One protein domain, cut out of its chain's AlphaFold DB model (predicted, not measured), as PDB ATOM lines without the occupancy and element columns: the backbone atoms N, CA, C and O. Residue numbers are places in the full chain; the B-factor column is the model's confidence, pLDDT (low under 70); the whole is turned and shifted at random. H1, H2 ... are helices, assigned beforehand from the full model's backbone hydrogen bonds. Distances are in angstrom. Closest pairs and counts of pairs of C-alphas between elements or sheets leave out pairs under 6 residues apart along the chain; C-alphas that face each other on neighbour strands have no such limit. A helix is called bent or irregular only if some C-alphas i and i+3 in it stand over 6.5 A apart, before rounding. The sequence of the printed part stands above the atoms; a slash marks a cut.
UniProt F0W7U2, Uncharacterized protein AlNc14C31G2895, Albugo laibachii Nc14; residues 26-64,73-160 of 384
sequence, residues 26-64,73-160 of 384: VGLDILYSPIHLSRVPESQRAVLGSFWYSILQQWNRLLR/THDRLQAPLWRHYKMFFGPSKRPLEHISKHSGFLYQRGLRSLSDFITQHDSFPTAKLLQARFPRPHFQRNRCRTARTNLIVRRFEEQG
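This is residues 26 to 64 and 73 to 160 of the 384 residues of the protein "Uncharacterized protein AlNc14C31G2895" of Albugo laibachii Nc14 (UniProt F0W7U2). Two lobes lie along the long axis: a small one of the sharply kinked H2 with H1 packed on its later part, and a larger one of H3 to H8, whose helices touch in separate pairs, with H7 crossing the long H8. Within the larger lobe the unnamed stretch of residues 79 to 95 joins H3 to H4. The printed part has 127 residues, eight named helices in chain order H1 to H8 and no named strand, in the class all helix. It is compact, with a radius of gyration of the C-alphas of 15.9 A, yet elongated, spanning 47 by 30 by 26 A.

H2, residues 43 to 63, is 23.2 A long, from C-alpha 43 at (-31.550, 44.956, -3.122); it has a kink of 110 degrees near residue 50 and is irregular, C-alphas 47 and 50 being 9.1 A apart. H1, residues 27 to 32, is only just irregular, with C-alphas 27 and 30 6.6 A apart. H3 is residues 73 to 78, H4 96 to 99, H5 103 to 108, H6 114 to 121 and H7 127 to 133. H8, residues 142 to 158, is 24.3 A long and ends at (-39.894, 18.377, -20.451).

H2 touches H1 with residues 56 to 60 alone, closest at the C-alphas of Leu 56 and Leu 31, 6.8 A. H2 and H8 are apart. H7 touches H8 at a steep tilt of 58 degrees, opposite ways, closest at the C-alphas of Ala 127 and Thr 149, 5.6 A. H3 touches H6, closest at the C-alphas of Leu 77 and Leu 114, 4.9 A. H4 and H5 only just touch, only at the corner, with 3 pairs of C-alphas within 8 A; H4 and H8 are near each other. In H3, H6, H7 and H8 every O i to N i+4 pair is within hydrogen-bond range, against 11 of 17 in H2, 1 of 2 in H5 and 0 of 2 in H1, which has 2 of 3 O i to N i+3 pairs; H4 is too short for an O i to N i+4 pair.

The C-alphas farthest apart, of Phe 51 and Asn 142, are 47.8 A apart. Residues 65 to 72 are not printed, and the gap is 14.7 A between C-alphas 64 and 73. The link H3 to H4 is long. The mean pLDDT of the printed part is 70.6, with 61 residues under 70, among them 73 to 95.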
ATOM      1  N   VAL A  26     -34.794  43.935 -20.471       67.19
ATOM      2  CA  VAL A  26     -34.997  45.350 -20.781       67.19
ATOM      3  C   VAL A  26     -36.478  45.697 -20.701       67.19
ATOM      4  O   VAL A  26     -37.341  44.926 -21.116       67.19
ATOM      5  N   GLY A  27     -36.773  46.873 -20.152       73.12
ATOM      6  CA  GLY A  27     -38.119  47.428 -20.072       73.12
ATOM      7  C   GLY A  27     -39.134  46.451 -19.477       73.12
ATOM      8  O   GLY A  27     -39.072  46.103 -18.299       73.12
ATOM      9  N   LEU A  28     -40.069  45.998 -20.313       64.88
ATOM     10  CA  LEU A  28     -41.208  45.169 -19.909       64.88
ATOM     11  C   LEU A  28     -40.864  43.704 -19.607       64.88
ATOM     12  O   LEU A  28     -41.711  42.997 -19.063       64.88
ATOM     13  N   ASP A  29     -39.627  43.260 -19.847       61.59
ATOM     14  CA  ASP A  29     -39.144  41.935 -19.417       61.59
ATOM     15  C   ASP A  29     -39.354  41.699 -17.908       61.59
ATOM     16  O   ASP A  29     -39.472  40.563 -17.439       61.59
ATOM     17  N   ILE A  30     -39.465  42.779 -17.129       66.94
ATOM     18  CA  ILE A  30     -39.748  42.758 -15.695       66.94
ATOM     19  C   ILE A  30     -41.069  42.076 -15.333       66.94
ATOM     20  O   ILE A  30     -41.160  41.464 -14.268       66.94
ATOM     21  N   LEU A  31     -42.060  42.112 -16.228       64.62
ATOM     22  CA  LEU A  31     -43.370  41.479 -16.046       64.62
ATOM     23  C   LEU A  31     -43.281  39.948 -15.977       64.62
ATOM     24  O   LEU A  31     -44.196  39.290 -15.485       64.62
ATOM     25  N   TYR A  32     -42.173  39.395 -16.459       67.94
ATOM     26  CA  TYR A  32     -41.893  37.967 -16.545       67.94
ATOM     27  C   TYR A  32     -40.869  37.500 -15.503       67.94
ATOM     28  O   TYR A  32     -40.638  36.297 -15.352       67.94
ATOM     29  N   SER A  33     -40.264  38.442 -14.780       70.50
ATOM     30  CA  SER A  33     -39.238  38.177 -13.777       70.50
ATOM     31  C   SER A  33     -39.865  37.631 -12.487       70.50
ATOM     32  O   SER A  33     -40.899  38.144 -12.059       70.50
ATOM     33  N   PRO A  34     -39.284  36.619 -11.808       70.12
ATOM     34  CA  PRO A  34     -39.804  36.113 -10.543       70.12
ATOM     35  C   PRO A  34     -39.737  37.210  -9.495       70.12
ATOM     36  O   PRO A  34     -38.685  37.793  -9.286       70.12
ATOM     37  N   ILE A  35     -40.851  37.498  -8.835       73.19
ATOM     38  CA  ILE A  35     -40.921  38.574  -7.841       73.19
ATOM     39  C   ILE A  35     -41.205  37.935  -6.503       73.19
ATOM     40  O   ILE A  35     -42.218  37.243  -6.361       73.19
ATOM     41  N   HIS A  36     -40.301  38.138  -5.548       75.25
ATOM     42  CA  HIS A  36     -40.528  37.698  -4.185       75.25
ATOM     43  C   HIS A  36     -41.794  38.359  -3.638       75.25
ATOM     44  O   HIS A  36     -42.037  39.546  -3.839       75.25
ATOM     45  N   LEU A  37     -42.626  37.573  -2.958       70.44
ATOM     46  CA  LEU A  37     -43.872  38.056  -2.356       70.44
ATOM     47  C   LEU A  37     -43.640  38.735  -0.993       70.44
ATOM     48  O   LEU A  37     -44.603  39.127  -0.338       70.44
ATOM     49  N   SER A  38     -42.379  38.862  -0.557       73.00
ATOM     50  CA  SER A  38     -42.004  39.573   0.666       73.00
ATOM     51  C   SER A  38     -42.303  41.064   0.543       73.00
ATOM     52  O   SER A  38     -42.157  41.648  -0.528       73.00
ATOM     53  N   ARG A  39     -42.677  41.708   1.653       66.12
ATOM     54  CA  ARG A  39     -42.909  43.164   1.687       66.12
ATOM     55  C   ARG A  39     -41.632  43.977   1.454       66.12
ATOM     56  O   ARG A  39     -41.714  45.101   0.979       66.12
ATOM     57  N   VAL A  40     -40.472  43.397   1.761       72.31
ATOM     58  CA  VAL A  40     -39.163  44.016   1.538       72.31
ATOM     59  C   VAL A  40     -38.668  43.653   0.132       72.31
ATOM     60  O   VAL A  40     -38.604  42.454  -0.173       72.31
ATOM     61  N   PRO A  41     -38.345  44.643  -0.726       66.62
ATOM     62  CA  PRO A  41     -37.728  44.401  -2.023       66.62
ATOM     63  C   PRO A  41     -36.336  43.791  -1.868       66.62
ATOM     64  O   PRO A  41     -35.572  44.179  -0.987       66.62
ATOM     65  N   GLU A  42     -35.968  42.880  -2.767       74.62
ATOM     66  CA  GLU A  42     -34.557  42.526  -2.955       74.62
ATOM     67  C   GLU A  42     -33.737  43.788  -3.266       74.62
ATOM     68  O   GLU A  42     -34.238  44.699  -3.925       74.62
ATOM     69  N   SER A  43     -32.460  43.820  -2.873       74.19
ATOM     70  CA  SER A  43     -31.550  44.956  -3.122       74.19
ATOM     71  C   SER A  43     -31.553  45.415  -4.587       74.19
ATOM     72  O   SER A  43     -31.694  46.598  -4.875       74.19
ATOM     73  N   GLN A  44     -31.536  44.459  -5.519       73.75
ATOM     74  CA  GLN A  44     -31.625  44.666  -6.976       73.75
ATOM     75  C   GLN A  44     -32.956  45.294  -7.456       73.75
ATOM     76  O   GLN A  44     -33.056  45.753  -8.589       73.75
ATOM     77  N   ARG A  45     -33.996  45.322  -6.617       77.38
ATOM     78  CA  ARG A  45     -35.338  45.849  -6.932       77.38
ATOM     79  C   ARG A  45     -35.742  47.042  -6.081       77.38
ATOM     80  O   ARG A  45     -36.807  47.605  -6.327       77.38
ATOM     81  N   ALA A  46     -34.905  47.448  -5.129       79.94
ATOM     82  CA  ALA A  46     -35.147  48.616  -4.289       79.94
ATOM     83  C   ALA A  46     -35.373  49.890  -5.127       79.94
ATOM     84  O   ALA A  46     -36.200  50.725  -4.773       79.94
ATOM     85  N   VAL A  47     -34.725  49.969  -6.296       80.88
ATOM     86  CA  VAL A  47     -34.838  51.072  -7.263       80.88
ATOM     87  C   VAL A  47     -36.271  51.285  -7.776       80.88
ATOM     88  O   VAL A  47     -36.632  52.403  -8.114       80.88
ATOM     89  N   LEU A  48     -37.125  50.254  -7.804       72.25
ATOM     90  CA  LEU A  48     -38.509  50.373  -8.296       72.25
ATOM     91  C   LEU A  48     -39.413  51.193  -7.363       72.25
ATOM     92  O   LEU A  48     -40.470  51.661  -7.785       72.25
ATOM     93  N   GLY A  49     -39.028  51.348  -6.094       75.88
ATOM     94  CA  GLY A  49     -39.903  51.891  -5.062       75.88
ATOM     95  C   GLY A  49     -41.075  50.961  -4.715       75.88
ATOM     96  O   GLY A  49     -41.341  49.947  -5.368       75.88
ATOM     97  N   SER A  50     -41.801  51.304  -3.650       71.19
ATOM     98  CA  SER A  50     -42.872  50.469  -3.085       71.19
ATOM     99  C   SER A  50     -44.061  50.277  -4.034       71.19
ATOM    100  O   SER A  50     -44.614  49.179  -4.117       71.19
ATOM    101  N   PHE A  51     -44.428  51.320  -4.783       72.50
ATOM    102  CA  PHE A  51     -45.558  51.302  -5.714       72.50
ATOM    103  C   PHE A  51     -45.367  50.281  -6.843       72.50
ATOM    104  O   PHE A  51     -46.165  49.350  -6.977       72.50
ATOM    105  N   TRP A  52     -44.289  50.407  -7.627       67.81
ATOM    106  CA  TRP A  52     -44.033  49.501  -8.748       67.81
ATOM    107  C   TRP A  52     -43.763  48.079  -8.276       67.81
ATOM    108  O   TRP A  52     -44.254  47.136  -8.890       67.81
ATOM    109  N   TYR A  53     -43.050  47.918  -7.160       71.69
ATOM    110  CA  TYR A  53     -42.802  46.604  -6.583       71.69
ATOM    111  C   TYR A  53     -44.109  45.890  -6.193       71.69
ATOM    112  O   TYR A  53     -44.310  44.738  -6.573       71.69
ATOM    113  N   SER A  54     -45.043  46.585  -5.533       63.75
ATOM    114  CA  SER A  54     -46.358  46.038  -5.161       63.75
ATOM    115  C   SER A  54     -47.208  45.663  -6.382       63.75
ATOM    116  O   SER A  54     -47.779  44.571  -6.438       63.75
ATOM    117  N   ILE A  55     -47.242  46.517  -7.411       64.50
ATOM    118  CA  ILE A  55     -47.949  46.227  -8.674       64.50
ATOM    119  C   ILE A  55     -47.414  44.950  -9.311       64.50
ATOM    120  O   ILE A  55     -48.170  44.060  -9.700       64.50
ATOM    121  N   LEU A  56     -46.096  44.852  -9.385       63.25
ATOM    122  CA  LEU A  56     -45.398  43.724  -9.965       63.25
ATOM    123  C   LEU A  56     -45.626  42.427  -9.161       63.25
ATOM    124  O   LEU A  56     -45.791  41.355  -9.745       63.25
ATOM    125  N   GLN A  57     -45.741  42.508  -7.833       70.75
ATOM    126  CA  GLN A  57     -46.154  41.374  -7.001       70.75
ATOM    127  C   GLN A  57     -47.579  40.905  -7.310       70.75
ATOM    128  O   GLN A  57     -47.805  39.701  -7.439       70.75
ATOM    129  N   GLN A  58     -48.537  41.827  -7.445       62.25
ATOM    130  CA  GLN A  58     -49.922  41.480  -7.784       62.25
ATOM    131  C   GLN A  58     -50.022  40.870  -9.181       62.25
ATOM    132  O   GLN A  58     -50.686  39.852  -9.372       62.25
ATOM    133  N   TRP A  59     -49.288  41.435 -10.139       60.91
ATOM    134  CA  TRP A  59     -49.148  40.877 -11.477       60.91
ATOM    135  C   TRP A  59     -48.621  39.436 -11.437       60.91
ATOM    136  O   TRP A  59     -49.243  38.537 -11.997       60.91
ATOM    137  N   ASN A  60     -47.543  39.177 -10.691       66.44
ATOM    138  CA  ASN A  60     -46.981  37.833 -10.528       66.44
ATOM    139  C   ASN A  60     -47.973  36.855  -9.851       66.44
ATOM    140  O   ASN A  60     -48.032  35.685 -10.224       66.44
ATOM    141  N   ARG A  61     -48.803  37.314  -8.901       66.19
ATOM    142  CA  ARG A  61     -49.875  36.490  -8.300       66.19
ATOM    143  C   ARG A  61     -50.934  36.091  -9.326       66.19
ATOM    144  O   ARG A  61     -51.258  34.911  -9.423       66.19
ATOM    145  N   LEU A  62     -51.424  37.047 -10.117       60.91
ATOM    146  CA  LEU A  62     -52.393  36.792 -11.191       60.91
ATOM    147  C   LEU A  62     -51.836  35.801 -12.218       60.91
ATOM    148  O   LEU A  62     -52.510  34.864 -12.639       60.91
ATOM    149  N   LEU A  63     -50.569  35.978 -12.571       58.25
ATOM    150  CA  LEU A  63     -49.846  35.165 -13.537       58.25
ATOM    151  C   LEU A  63     -49.558  33.724 -13.089       58.25
ATOM    152  O   LEU A  63     -49.284  32.872 -13.942       58.25
ATOM    153  N   ARG A  64     -49.578  33.463 -11.779       60.75
ATOM    154  CA  ARG A  64     -49.429  32.132 -11.168       60.75
ATOM    155  C   ARG A  64     -50.770  31.481 -10.823       60.75
ATOM    156  O   ARG A  64     -50.775  30.339 -10.374       60.75
ATOM    157  N   THR A  73     -48.458  29.203 -24.324       53.72
ATOM    158  CA  THR A  73     -47.438  28.808 -25.315       53.72
ATOM    159  C   THR A  73     -46.688  30.010 -25.891       53.72
ATOM    160  O   THR A  73     -45.463  29.989 -25.971       53.72
ATOM    161  N   HIS A  74     -47.386  31.104 -26.211       53.53
ATOM    162  CA  HIS A  74     -46.747  32.312 -26.747       53.53
ATOM    163  C   HIS A  74     -45.985  33.113 -25.692       53.53
ATOM    164  O   HIS A  74     -44.877  33.575 -25.979       53.53
ATOM    165  N   ASP A  75     -46.521  33.210 -24.472       55.91
ATOM    166  CA  ASP A  75     -45.807  33.799 -23.337       55.91
ATOM    167  C   ASP A  75     -44.481  33.075 -23.095       55.91
ATOM    168  O   ASP A  75     -43.460  33.711 -22.859       55.91
ATOM    169  N   ARG A  76     -44.459  31.740 -23.222       62.81
ATOM    170  CA  ARG A  76     -43.224  30.955 -23.088       62.81
ATOM    171  C   ARG A  76     -42.198  31.285 -24.176       62.81
ATOM    172  O   ARG A  76     -41.011  31.289 -23.882       62.81
ATOM    173  N   LEU A  77     -42.616  31.578 -25.407       62.59
ATOM    174  CA  LEU A  77     -41.675  31.882 -26.493       62.59
ATOM    175  C   LEU A  77     -41.025  33.257 -26.356       62.59
ATOM    176  O   LEU A  77     -39.859  33.420 -26.718       62.59
ATOM    177  N   GLN A  78     -41.786  34.235 -25.866       58.84
ATOM    178  CA  GLN A  78     -41.341  35.626 -25.773       58.84
ATOM    179  C   GLN A  78     -40.729  35.977 -24.426       58.84
ATOM    180  O   GLN A  78     -39.944  36.919 -24.345       58.84
ATOM    181  N   ALA A  79     -41.065  35.234 -23.373       62.38
ATOM    182  CA  ALA A  79     -40.521  35.529 -22.069       62.38
ATOM    183  C   ALA A  79     -38.997  35.320 -22.024       62.38
ATOM    184  O   ALA A  79     -38.463  34.417 -22.684       62.38
ATOM    185  N   PRO A  80     -38.287  36.108 -21.198       65.88
ATOM    186  CA  PRO A  80     -36.859  35.929 -20.998       65.88
ATOM    187  C   PRO A  80     -36.566  34.526 -20.457       65.88
ATOM    188  O   PRO A  80     -36.925  34.200 -19.325       65.88
ATOM    189  N   LEU A  81     -35.850  33.713 -21.232       65.50
ATOM    190  CA  LEU A  81     -35.457  32.334 -20.900       65.50
ATOM    191  C   LEU A  81     -34.772  32.222 -19.530       65.50
ATOM    192  O   LEU A  81     -34.880  31.217 -18.828       65.50
ATOM    193  N   TRP A  82     -34.041  33.272 -19.168       65.50
ATOM    194  CA  TRP A  82     -33.099  33.293 -18.055       65.50
ATOM    195  C   TRP A  82     -33.766  33.505 -16.698       65.50
ATOM    196  O   TRP A  82     -33.307  32.947 -15.699       65.50
ATOM    197  N   ARG A  83     -34.864  34.271 -16.686       63.47
ATOM    198  CA  ARG A  83     -35.590  34.733 -15.496       63.47
ATOM    199  C   ARG A  83     -37.098  34.510 -15.598       63.47
ATOM    200  O   ARG A  83     -37.851  35.208 -14.941       63.47
ATOM    201  N   HIS A  84     -37.581  33.557 -16.389       66.31
ATOM    202  CA  HIS A  84     -39.024  33.348 -16.469       66.31
ATOM    203  C   HIS A  84     -39.562  32.607 -15.238       66.31
ATOM    204  O   HIS A  84     -39.169  31.476 -14.961       66.31
ATOM    205  N   TYR A  85     -40.539  33.196 -14.545       60.12
ATOM    206  CA  TYR A  85     -41.184  32.574 -13.378       60.12
ATOM    207  C   TYR A  85     -41.980  31.291 -13.690       60.12
ATOM    208  O   TYR A  85     -42.450  30.650 -12.756       60.12
ATOM    209  N   LYS A  86     -42.191  30.925 -14.962       61.16
ATOM    210  CA  LYS A  86     -42.757  29.613 -15.339       61.16
ATOM    211  C   LYS A  86     -41.707  28.644 -15.881       61.16
ATOM    212  O   LYS A  86     -42.023  27.474 -16.045       61.16
ATOM    213  N   MET A  87     -40.487  29.101 -16.176       64.31
ATOM    214  CA  MET A  87     -39.395  28.228 -16.620       64.31
ATOM    215  C   MET A  87     -38.426  28.032 -15.468       64.31
ATOM    216  O   MET A  87     -37.419  28.724 -15.321       64.31
ATOM    217  N   PHE A  88     -38.782  27.079 -14.619       67.56
ATOM    218  CA  PHE A  88     -37.904  26.585 -13.580       67.56
ATOM    219  C   PHE A  88     -37.267  25.282 -14.031       67.56
ATOM    220  O   PHE A  88     -37.888  24.455 -14.692       67.56
ATOM    221  N   PHE A  89     -36.021  25.094 -13.635       63.66
ATOM    222  CA  PHE A  89     -35.187  24.009 -14.097       63.66
ATOM    223  C   PHE A  89     -34.557  23.290 -12.905       63.66
ATOM    224  O   PHE A  89     -34.163  23.906 -11.908       63.66
ATOM    225  N   GLY A  90     -34.416  21.973 -13.040       63.09
ATOM    226  CA  GLY A  90     -33.807  21.128 -12.019       63.09
ATOM    227  C   GLY A  90     -34.707  20.862 -10.800       63.09
ATOM    228  O   GLY A  90     -35.777  21.456 -10.663       63.09
ATOM    229  N   PRO A  91     -34.268  19.967  -9.898       61.09
ATOM    230  CA  PRO A  91     -35.042  19.560  -8.719       61.09
ATOM    231  C   PRO A  91     -35.296  20.715  -7.741       61.09
ATOM    232  O   PRO A  91     -36.321  20.753  -7.072       61.09
ATOM    233  N   SER A  92     -34.407  21.709  -7.717       65.12
ATOM    234  CA  SER A  92     -34.540  22.917  -6.899       65.12
ATOM    235  C   SER A  92     -35.420  24.007  -7.524       65.12
ATOM    236  O   SER A  92     -35.515  25.092  -6.953       65.12
ATOM    237  N   LYS A  93     -36.047  23.743  -8.684       68.50
ATOM    238  CA  LYS A  93     -36.934  24.667  -9.412       68.50
ATOM    239  C   LYS A  93     -36.340  26.076  -9.544       68.50
ATOM    240  O   LYS A  93     -36.963  27.068  -9.173       68.50
ATOM    241  N   ARG A  94     -35.125  26.174 -10.089       67.88
ATOM    242  CA  ARG A  94     -34.424  27.458 -10.253       67.88
ATOM    243  C   ARG A  94     -34.498  27.961 -11.699       67.88
ATOM    244  O   ARG A  94     -34.448  27.138 -12.608       67.88
ATOM    245  N   PRO A  95     -34.597  29.279 -11.945       69.81
ATOM    246  CA  PRO A  95     -34.502  29.840 -13.294       69.81
ATOM    247  C   PRO A  95     -33.184  29.467 -13.994       69.81
ATOM    248  O   PRO A  95     -32.191  29.163 -13.327       69.81
ATOM    249  N   LEU A  96     -33.154  29.522 -15.333       71.62
ATOM    250  CA  LEU A  96     -32.008  29.084 -16.146       71.62
ATOM    251  C   LEU A  96     -30.698  29.788 -15.764       71.62
ATOM    252  O   LEU A  96     -29.631  29.163 -15.783       71.62
ATOM    253  N   GLU A  97     -30.789  31.060 -15.362       69.19
ATOM    254  CA  GLU A  97     -29.647  31.855 -14.895       69.19
ATOM    255  C   GLU A  97     -28.932  31.219 -13.689       69.19
ATOM    256  O   GLU A  97     -27.712  31.293 -13.554       69.19
ATOM    257  N   HIS A  98     -29.684  30.547 -12.817       70.00
ATOM    258  CA  HIS A  98     -29.193  30.039 -11.540       70.00
ATOM    259  C   HIS A  98     -28.668  28.605 -11.633       70.00
ATOM    260  O   HIS A  98     -28.132  28.080 -10.658       70.00
ATOM    261  N   ILE A  99     -28.798  27.960 -12.794       67.75
ATOM    262  CA  ILE A  99     -28.291  26.600 -12.995       67.75
ATOM    263  C   ILE A  99     -26.794  26.605 -13.356       67.75
ATOM    264  O   ILE A  99     -26.150  25.562 -13.295       67.75
ATOM    265  N   SER A 100     -26.217  27.714 -13.841       63.59
ATOM    266  CA  SER A 100     -24.770  27.790 -14.128       63.59
ATOM    267  C   SER A 100     -24.292  29.209 -14.386       63.59
ATOM    268  O   SER A 100     -24.968  29.964 -15.078       63.59
ATOM    269  N   LYS A 101     -23.050  29.504 -13.988       65.88
ATOM    270  CA  LYS A 101     -22.307  30.714 -14.376       65.88
ATOM    271  C   LYS A 101     -22.184  30.924 -15.895       65.88
ATOM    272  O   LYS A 101     -22.057  32.052 -16.345       65.88
ATOM    273  N   HIS A 102     -22.268  29.857 -16.693       64.50
ATOM    274  CA  HIS A 102     -22.155  29.921 -18.158       64.50
ATOM    275  C   HIS A 102     -23.489  30.208 -18.867       64.50
ATOM    276  O   HIS A 102     -23.515  30.357 -20.084       64.50
ATOM    277  N   SER A 103     -24.603  30.285 -18.131       65.19
ATOM    278  CA  SER A 103     -25.917  30.665 -18.674       65.19
ATOM    279  C   SER A 103     -25.916  32.104 -19.215       65.19
ATOM    280  O   SER A 103     -26.423  32.358 -20.305       65.19
ATOM    281  N   GLY A 104     -25.219  33.017 -18.531       67.62
ATOM    282  CA  GLY A 104     -25.039  34.404 -18.967       67.62
ATOM    283  C   GLY A 104     -24.336  34.551 -20.321       67.62
ATOM    284  O   GLY A 104     -24.515  35.562 -20.988       67.62
ATOM    285  N   PHE A 105     -23.601  33.533 -20.781       71.31
ATOM    286  CA  PHE A 105     -22.921  33.568 -22.076       71.31
ATOM    287  C   PHE A 105     -23.903  33.636 -23.258       71.31
ATOM    288  O   PHE A 105     -23.720  34.409 -24.195       71.31
ATOM    289  N   LEU A 106     -24.971  32.834 -23.222       73.38
ATOM    290  CA  LEU A 106     -25.991  32.855 -24.274       73.38
ATOM    291  C   LEU A 106     -26.774  34.176 -24.238       73.38
ATOM    292  O   LEU A 106     -27.064  34.744 -25.289       73.38
ATOM    293  N   TYR A 107     -27.009  34.722 -23.040       72.56
ATOM    294  CA  TYR A 107     -27.579  36.059 -22.875       72.56
ATOM    295  C   TYR A 107     -26.703  37.151 -23.519       72.56
ATOM    296  O   TYR A 107     -27.213  37.988 -24.265       72.56
ATOM    297  N   GLN A 108     -25.385  37.121 -23.289       75.00
ATOM    298  CA  GLN A 108     -24.420  38.055 -23.892       75.00
ATOM    299  C   GLN A 108     -24.392  37.974 -25.426       75.00
ATOM    300  O   GLN A 108     -24.108  38.963 -26.091       75.00
ATOM    301  N   ARG A 109     -24.743  36.815 -25.994       74.94
ATOM    302  CA  ARG A 109     -24.884  36.597 -27.444       74.94
ATOM    303  C   ARG A 109     -26.249  37.017 -27.999       74.94
ATOM    304  O   ARG A 109     -26.535  36.739 -29.157       74.94
ATOM    305  N   GLY A 110     -27.089  37.666 -27.194       70.88
ATOM    306  CA  GLY A 110     -28.403  38.152 -27.615       70.88
ATOM    307  C   GLY A 110     -29.496  37.084 -27.640       70.88
ATOM    308  O   GLY A 110     -30.583  37.362 -28.132       70.88
ATOM    309  N   LEU A 111     -29.249  35.885 -27.103       75.44
ATOM    310  CA  LEU A 111     -30.248  34.818 -27.002       75.44
ATOM    311  C   LEU A 111     -30.998  34.953 -25.672       75.44
ATOM    312  O   LEU A 111     -30.704  34.260 -24.697       75.44
ATOM    313  N   ARG A 112     -31.921  35.916 -25.593       75.00
ATOM    314  CA  ARG A 112     -32.620  36.307 -24.357       75.00
ATOM    315  C   ARG A 112     -33.920  35.530 -24.140       75.00
ATOM    316  O   ARG A 112     -34.291  35.303 -22.993       75.00
ATOM    317  N   SER A 113     -34.561  35.082 -25.211       73.06
ATOM    318  CA  SER A 113     -35.838  34.363 -25.262       73.06
ATOM    319  C   SER A 113     -35.759  33.151 -26.205       73.06
ATOM    320  O   SER A 113     -34.808  33.018 -26.978       73.06
ATOM    321  N   LEU A 114     -36.750  32.252 -26.167       70.94
ATOM    322  CA  LEU A 114     -36.837  31.151 -27.144       70.94
ATOM    323  C   LEU A 114     -37.064  31.681 -28.563       70.94
ATOM    324  O   LEU A 114     -36.556  31.108 -29.524       70.94
ATOM    325  N   SER A 115     -37.774  32.804 -28.689       66.00
ATOM    326  CA  SER A 115     -37.969  33.496 -29.961       66.00
ATOM    327  C   SER A 115     -36.651  33.953 -30.585       66.00
ATOM    328  O   SER A 115     -36.564  34.001 -31.810       66.00
ATOM    329  N   ASP A 116     -35.621  34.261 -29.792       66.75
ATOM    330  CA  ASP A 116     -34.316  34.660 -30.332       66.75
ATOM    331  C   ASP A 116     -33.599  33.488 -31.004       66.75
ATOM    332  O   ASP A 116     -32.964  33.681 -32.035       66.75
ATOM    333  N   PHE A 117     -33.757  32.263 -30.488       69.69
ATOM    334  CA  PHE A 117     -33.230  31.062 -31.145       69.69
ATOM    335  C   PHE A 117     -33.892  30.845 -32.503       69.69
ATOM    336  O   PHE A 117     -33.199  30.677 -33.502       69.69
ATOM    337  N   ILE A 118     -35.219  30.946 -32.553       65.00
ATOM    338  CA  ILE A 118     -35.971  30.822 -33.802       65.00
ATOM    339  C   ILE A 118     -35.573  31.942 -34.766       65.00
ATOM    340  O   ILE A 118     -35.294  31.688 -35.924       65.00
ATOM    341  N   THR A 119     -35.488  33.185 -34.297       57.41
ATOM    342  CA  THR A 119     -35.219  34.339 -35.170       57.41
ATOM    343  C   THR A 119     -33.794  34.341 -35.711       57.41
ATOM    344  O   THR A 119     -33.569  34.768 -36.837       57.41
ATOM    345  N   GLN A 120     -32.816  33.910 -34.912       65.69
ATOM    346  CA  GLN A 120     -31.408  33.950 -35.309       65.69
ATOM    347  C   GLN A 120     -30.947  32.663 -35.997       65.69
ATOM    348  O   GLN A 120     -29.897  32.664 -36.644       65.69
ATOM    349  N   HIS A 121     -31.643  31.544 -35.783       68.94
ATOM    350  CA  HIS A 121     -31.174  30.213 -36.178       68.94
ATOM    351  C   HIS A 121     -32.245  29.352 -36.855       68.94
ATOM    352  O   HIS A 121     -31.985  28.166 -37.068       68.94
ATOM    353  N   ASP A 122     -33.433  29.904 -37.126       62.75
ATOM    354  CA  ASP A 122     -34.600  29.226 -37.718       62.75
ATOM    355  C   ASP A 122     -34.923  27.874 -37.066       62.75
ATOM    356  O   ASP A 122     -35.482  26.960 -37.667       62.75
ATOM    357  N   SER A 123     -34.544  27.722 -35.799       68.62
ATOM    358  CA  SER A 123     -34.705  26.484 -35.057       68.62
ATOM    359  C   SER A 123     -34.757  26.740 -33.563       68.62
ATOM    360  O   SER A 123     -34.218  27.712 -33.028       68.62
ATOM    361  N   PHE A 124     -35.410  25.820 -32.868       76.06
ATOM    362  CA  PHE A 124     -35.330  25.747 -31.424       76.06
ATOM    363  C   PHE A 124     -33.921  25.373 -30.940       76.06
ATOM    364  O   PHE A 124     -33.121  24.814 -31.695       76.06
ATOM    365  N   PRO A 125     -33.604  25.641 -29.661       76.69
ATOM    366  CA  PRO A 125     -32.353  25.220 -29.040       76.69
ATOM    367  C   PRO A 125     -32.200  23.689 -29.035       76.69
ATOM    368  O   PRO A 125     -32.582  23.007 -28.088       76.69
ATOM    369  N   THR A 126     -31.591  23.155 -30.093       83.19
ATOM    370  CA  THR A 126     -31.169  21.752 -30.190       83.19
ATOM    371  C   THR A 126     -29.803  21.546 -29.548       83.19
ATOM    372  O   THR A 126     -29.023  22.488 -29.367       83.19
ATOM    373  N   ALA A 127     -29.458  20.288 -29.255       84.38
ATOM    374  CA  ALA A 127     -28.153  19.966 -28.686       84.38
ATOM    375  C   ALA A 127     -27.002  20.411 -29.602       84.38
ATOM    376  O   ALA A 127     -26.008  20.974 -29.146       84.38
ATOM    377  N   LYS A 128     -27.171  20.227 -30.915       83.75
ATOM    378  CA  LYS A 128     -26.207  20.652 -31.933       83.75
ATOM    379  C   LYS A 128     -26.044  22.174 -31.952       83.75
ATOM    380  O   LYS A 128     -24.917  22.667 -31.913       83.75
ATOM    381  N   LEU A 129     -27.156  22.915 -31.949       83.88
ATOM    382  CA  LEU A 129     -27.148  24.379 -31.981       83.88
ATOM    383  C   LEU A 129     -26.508  24.974 -30.722       83.88
ATOM    384  O   LEU A 129     -25.642  25.846 -30.806       83.88
ATOM    385  N   LEU A 130     -26.877  24.466 -29.548       84.25
ATOM    386  CA  LEU A 130     -26.318  24.921 -28.279       84.25
ATOM    387  C   LEU A 130     -24.822  24.597 -28.165       84.25
ATOM    388  O   LEU A 130     -24.053  25.458 -27.746       84.25
ATOM    389  N   GLN A 131     -24.369  23.414 -28.595       84.44
ATOM    390  CA  GLN A 131     -22.937  23.079 -28.609       84.44
ATOM    391  C   GLN A 131     -22.126  23.949 -29.576       84.44
ATOM    392  O   GLN A 131     -20.959  24.229 -29.293       84.44
ATOM    393  N   ALA A 132     -22.719  24.365 -30.698       82.50
ATOM    394  CA  ALA A 132     -22.095  25.292 -31.641       82.50
ATOM    395  C   ALA A 132     -21.981  26.709 -31.056       82.50
ATOM    396  O   ALA A 132     -21.011  27.417 -31.324       82.50
ATOM    397  N   ARG A 133     -22.950  27.118 -30.228       81.50
ATOM    398  CA  ARG A 133     -22.950  28.434 -29.578       81.50
ATOM    399  C   ARG A 133     -22.118  28.480 -28.306       81.50
ATOM    400  O   ARG A 133     -21.563  29.535 -28.033       81.50
ATOM    401  N   PHE A 134     -21.973  27.380 -27.572       80.75
ATOM    402  CA  PHE A 134     -21.077  27.281 -26.419       80.75
ATOM    403  C   PHE A 134     -19.609  27.121 -26.860       80.75
ATOM    404  O   PHE A 134     -19.222  26.042 -27.330       80.75
ATOM    405  N   PRO A 135     -18.749  28.142 -26.678       74.25
ATOM    406  CA  PRO A 135     -17.356  28.075 -27.090       74.25
ATOM    407  C   PRO A 135     -16.628  27.001 -26.291       74.25
ATOM    408  O   PRO A 135     -16.716  26.961 -25.062       74.25
ATOM    409  N   ARG A 136     -15.860  26.165 -26.995       75.31
ATOM    410  CA  ARG A 136     -14.967  25.165 -26.395       75.31
ATOM    411  C   ARG A 136     -14.091  25.722 -25.255       75.31
ATOM    412  O   ARG A 136     -14.073  25.069 -24.218       75.31
ATOM    413  N   PRO A 137     -13.452  26.909 -25.360       76.88
ATOM    414  CA  PRO A 137     -12.554  27.397 -24.306       76.88
ATOM    415  C   PRO A 137     -13.237  27.720 -22.967       76.88
ATOM    416  O   PRO A 137     -12.562  27.784 -21.946       76.88
ATOM    417  N   HIS A 138     -14.564  27.882 -22.916       72.81
ATOM    418  CA  HIS A 138     -15.266  28.136 -21.650       72.81
ATOM    419  C   HIS A 138     -15.564  26.873 -20.837       72.81
ATOM    420  O   HIS A 138     -16.060  26.972 -19.713       72.81
ATOM    421  N   PHE A 139     -15.273  25.692 -21.383       76.25
ATOM    422  CA  PHE A 139     -15.469  24.418 -20.709       76.25
ATOM    423  C   PHE A 139     -14.128  23.701 -20.607       76.25
ATOM    424  O   PHE A 139     -13.541  23.340 -21.618       76.25
ATOM    425  N   GLN A 140     -13.680  23.418 -19.380       77.25
ATOM    426  CA  GLN A 140     -12.431  22.683 -19.131       77.25
ATOM    427  C   GLN A 140     -12.400  21.305 -19.815       77.25
ATOM    428  O   GLN A 140     -11.333  20.778 -20.108       77.25
ATOM    429  N   ARG A 141     -13.569  20.692 -20.057       82.06
ATOM    430  CA  ARG A 141     -13.701  19.389 -20.725       82.06
ATOM    431  C   ARG A 141     -14.898  19.382 -21.673       82.06
ATOM    432  O   ARG A 141     -15.990  19.824 -21.308       82.06
ATOM    433  N   ASN A 142     -14.739  18.771 -22.852       82.56
ATOM    434  CA  ASN A 142     -15.824  18.615 -23.835       82.56
ATOM    435  C   ASN A 142     -17.039  17.864 -23.265       82.56
ATOM    436  O   ASN A 142     -18.177  18.235 -23.547       82.56
ATOM    437  N   ARG A 143     -16.816  16.869 -22.395       83.06
ATOM    438  CA  ARG A 143     -17.893  16.128 -21.717       83.06
ATOM    439  C   ARG A 143     -18.798  17.042 -20.883       83.06
ATOM    440  O   ARG A 143     -20.010  16.856 -20.886       83.06
ATOM    441  N   CYS A 144     -18.237  18.058 -20.225       79.56
ATOM    442  CA  CYS A 144     -19.009  19.032 -19.448       79.56
ATOM    443  C   CYS A 144     -19.888  19.903 -20.355       79.56
ATOM    444  O   CYS A 144     -21.033  20.188 -20.009       79.56
ATOM    445  N   ARG A 145     -19.384  20.270 -21.539       81.56
ATOM    446  CA  ARG A 145     -20.139  21.014 -22.558       81.56
ATOM    447  C   ARG A 145     -21.317  20.199 -23.097       81.56
ATOM    448  O   ARG A 145     -22.434  20.712 -23.164       81.56
ATOM    449  N   THR A 146     -21.093  18.926 -23.426       83.56
ATOM    450  CA  THR A 146     -22.140  18.014 -23.916       83.56
ATOM    451  C   THR A 146     -23.192  17.745 -22.844       83.56
ATOM    452  O   THR A 146     -24.376  17.958 -23.091       83.56
ATOM    453  N   ALA A 147     -22.776  17.374 -21.628       79.44
ATOM    454  CA  ALA A 147     -23.691  17.141 -20.512       79.44
ATOM    455  C   ALA A 147     -24.548  18.380 -20.212       79.44
ATOM    456  O   ALA A 147     -25.748  18.273 -19.971       79.44
ATOM    457  N   ARG A 148     -23.947  19.573 -20.290       77.50
ATOM    458  CA  ARG A 148     -24.656  20.832 -20.065       77.50
ATOM    459  C   ARG A 148     -25.674  21.137 -21.153       77.50
ATOM    460  O   ARG A 148     -26.779  21.574 -20.850       77.50
ATOM    461  N   THR A 149     -25.286  20.927 -22.400       83.06
ATOM    462  CA  THR A 149     -26.168  21.124 -23.543       83.06
ATOM    463  C   THR A 149     -27.373  20.195 -23.443       83.06
ATOM    464  O   THR A 149     -28.504  20.664 -23.490       83.06
ATOM    465  N   ASN A 150     -27.137  18.912 -23.176       82.75
ATOM    466  CA  ASN A 150     -28.201  17.923 -23.024       82.75
ATOM    467  C   ASN A 150     -29.117  18.247 -21.837       82.75
ATOM    468  O   ASN A 150     -30.324  18.072 -21.941       82.75
ATOM    469  N   LEU A 151     -28.575  18.787 -20.736       78.00
ATOM    470  CA  LEU A 151     -29.387  19.266 -19.616       78.00
ATOM    471  C   LEU A 151     -30.334  20.398 -20.034       78.00
ATOM    472  O   LEU A 151     -31.469  20.421 -19.581       78.00
ATOM    473  N   ILE A 152     -29.887  21.349 -20.856       75.19
ATOM    474  CA  ILE A 152     -30.733  22.463 -21.309       75.19
ATOM    475  C   ILE A 152     -31.803  21.957 -22.289       75.19
ATOM    476  O   ILE A 152     -32.976  22.271 -22.109       75.19
ATOM    477  N   VAL A 153     -31.413  21.135 -23.269       81.00
ATOM    478  CA  VAL A 153     -32.320  20.568 -24.285       81.00
ATOM    479  C   VAL A 153     -33.403  19.715 -23.646       81.00
ATOM    480  O   VAL A 153     -34.577  20.027 -23.806       81.00
ATOM    481  N   ARG A 154     -33.021  18.731 -22.822       76.62
ATOM    482  CA  ARG A 154     -33.962  17.854 -22.113       76.62
ATOM    483  C   ARG A 154     -35.002  18.642 -21.319       76.62
ATOM    484  O   ARG A 154     -36.145  18.230 -21.186       76.62
ATOM    485  N   ARG A 155     -34.625  19.802 -20.780       70.94
ATOM    486  CA  ARG A 155     -35.554  20.653 -20.026       70.94
ATOM    487  C   ARG A 155     -36.501  21.444 -20.920       70.94
ATOM    488  O   ARG A 155     -37.612  21.728 -20.487       70.94
ATOM    489  N   PHE A 156     -36.098  21.790 -22.141       73.06
ATOM    490  CA  PHE A 156     -37.032  22.312 -23.135       73.06
ATOM    491  C   PHE A 156     -38.021  21.232 -23.597       73.06
ATOM    492  O   PHE A 156     -39.205  21.536 -23.739       73.06
ATOM    493  N   GLU A 157     -37.574  19.979 -23.727       72.38
ATOM    494  CA  GLU A 157     -38.438  18.820 -24.019       72.38
ATOM    495  C   GLU A 157     -39.462  18.603 -22.892       72.38
ATOM    496  O   GLU A 157     -40.661  18.616 -23.140       72.38
ATOM    497  N   GLU A 158     -39.019  18.548 -21.628       67.06
ATOM    498  CA  GLU A 158     -39.894  18.377 -20.451       67.06
ATOM    499  C   GLU A 158     -40.967  19.476 -20.298       67.06
ATOM    500  O   GLU A 158     -41.977  19.278 -19.625       67.06
ATOM    501  N   GLN A 159     -40.767  20.650 -20.901       62.50
ATOM    502  CA  GLN A 159     -41.744  21.746 -20.903       62.50
ATOM    503  C   GLN A 159     -42.723  21.690 -22.088       62.50
ATOM    504  O   GLN A 159     -43.557  22.593 -22.230       62.50
ATOM    505  N   GLY A 160     -42.618  20.665 -22.939       63.41
ATOM    506  CA  GLY A 160     -43.392  20.514 -24.170       63.41
ATOM    507  C   GLY A 160     -43.079  21.591 -25.208       63.41
ATOM    508  O   GLY A 160     -43.921  21.904 -26.044       63.41
TER     509      GLY A 160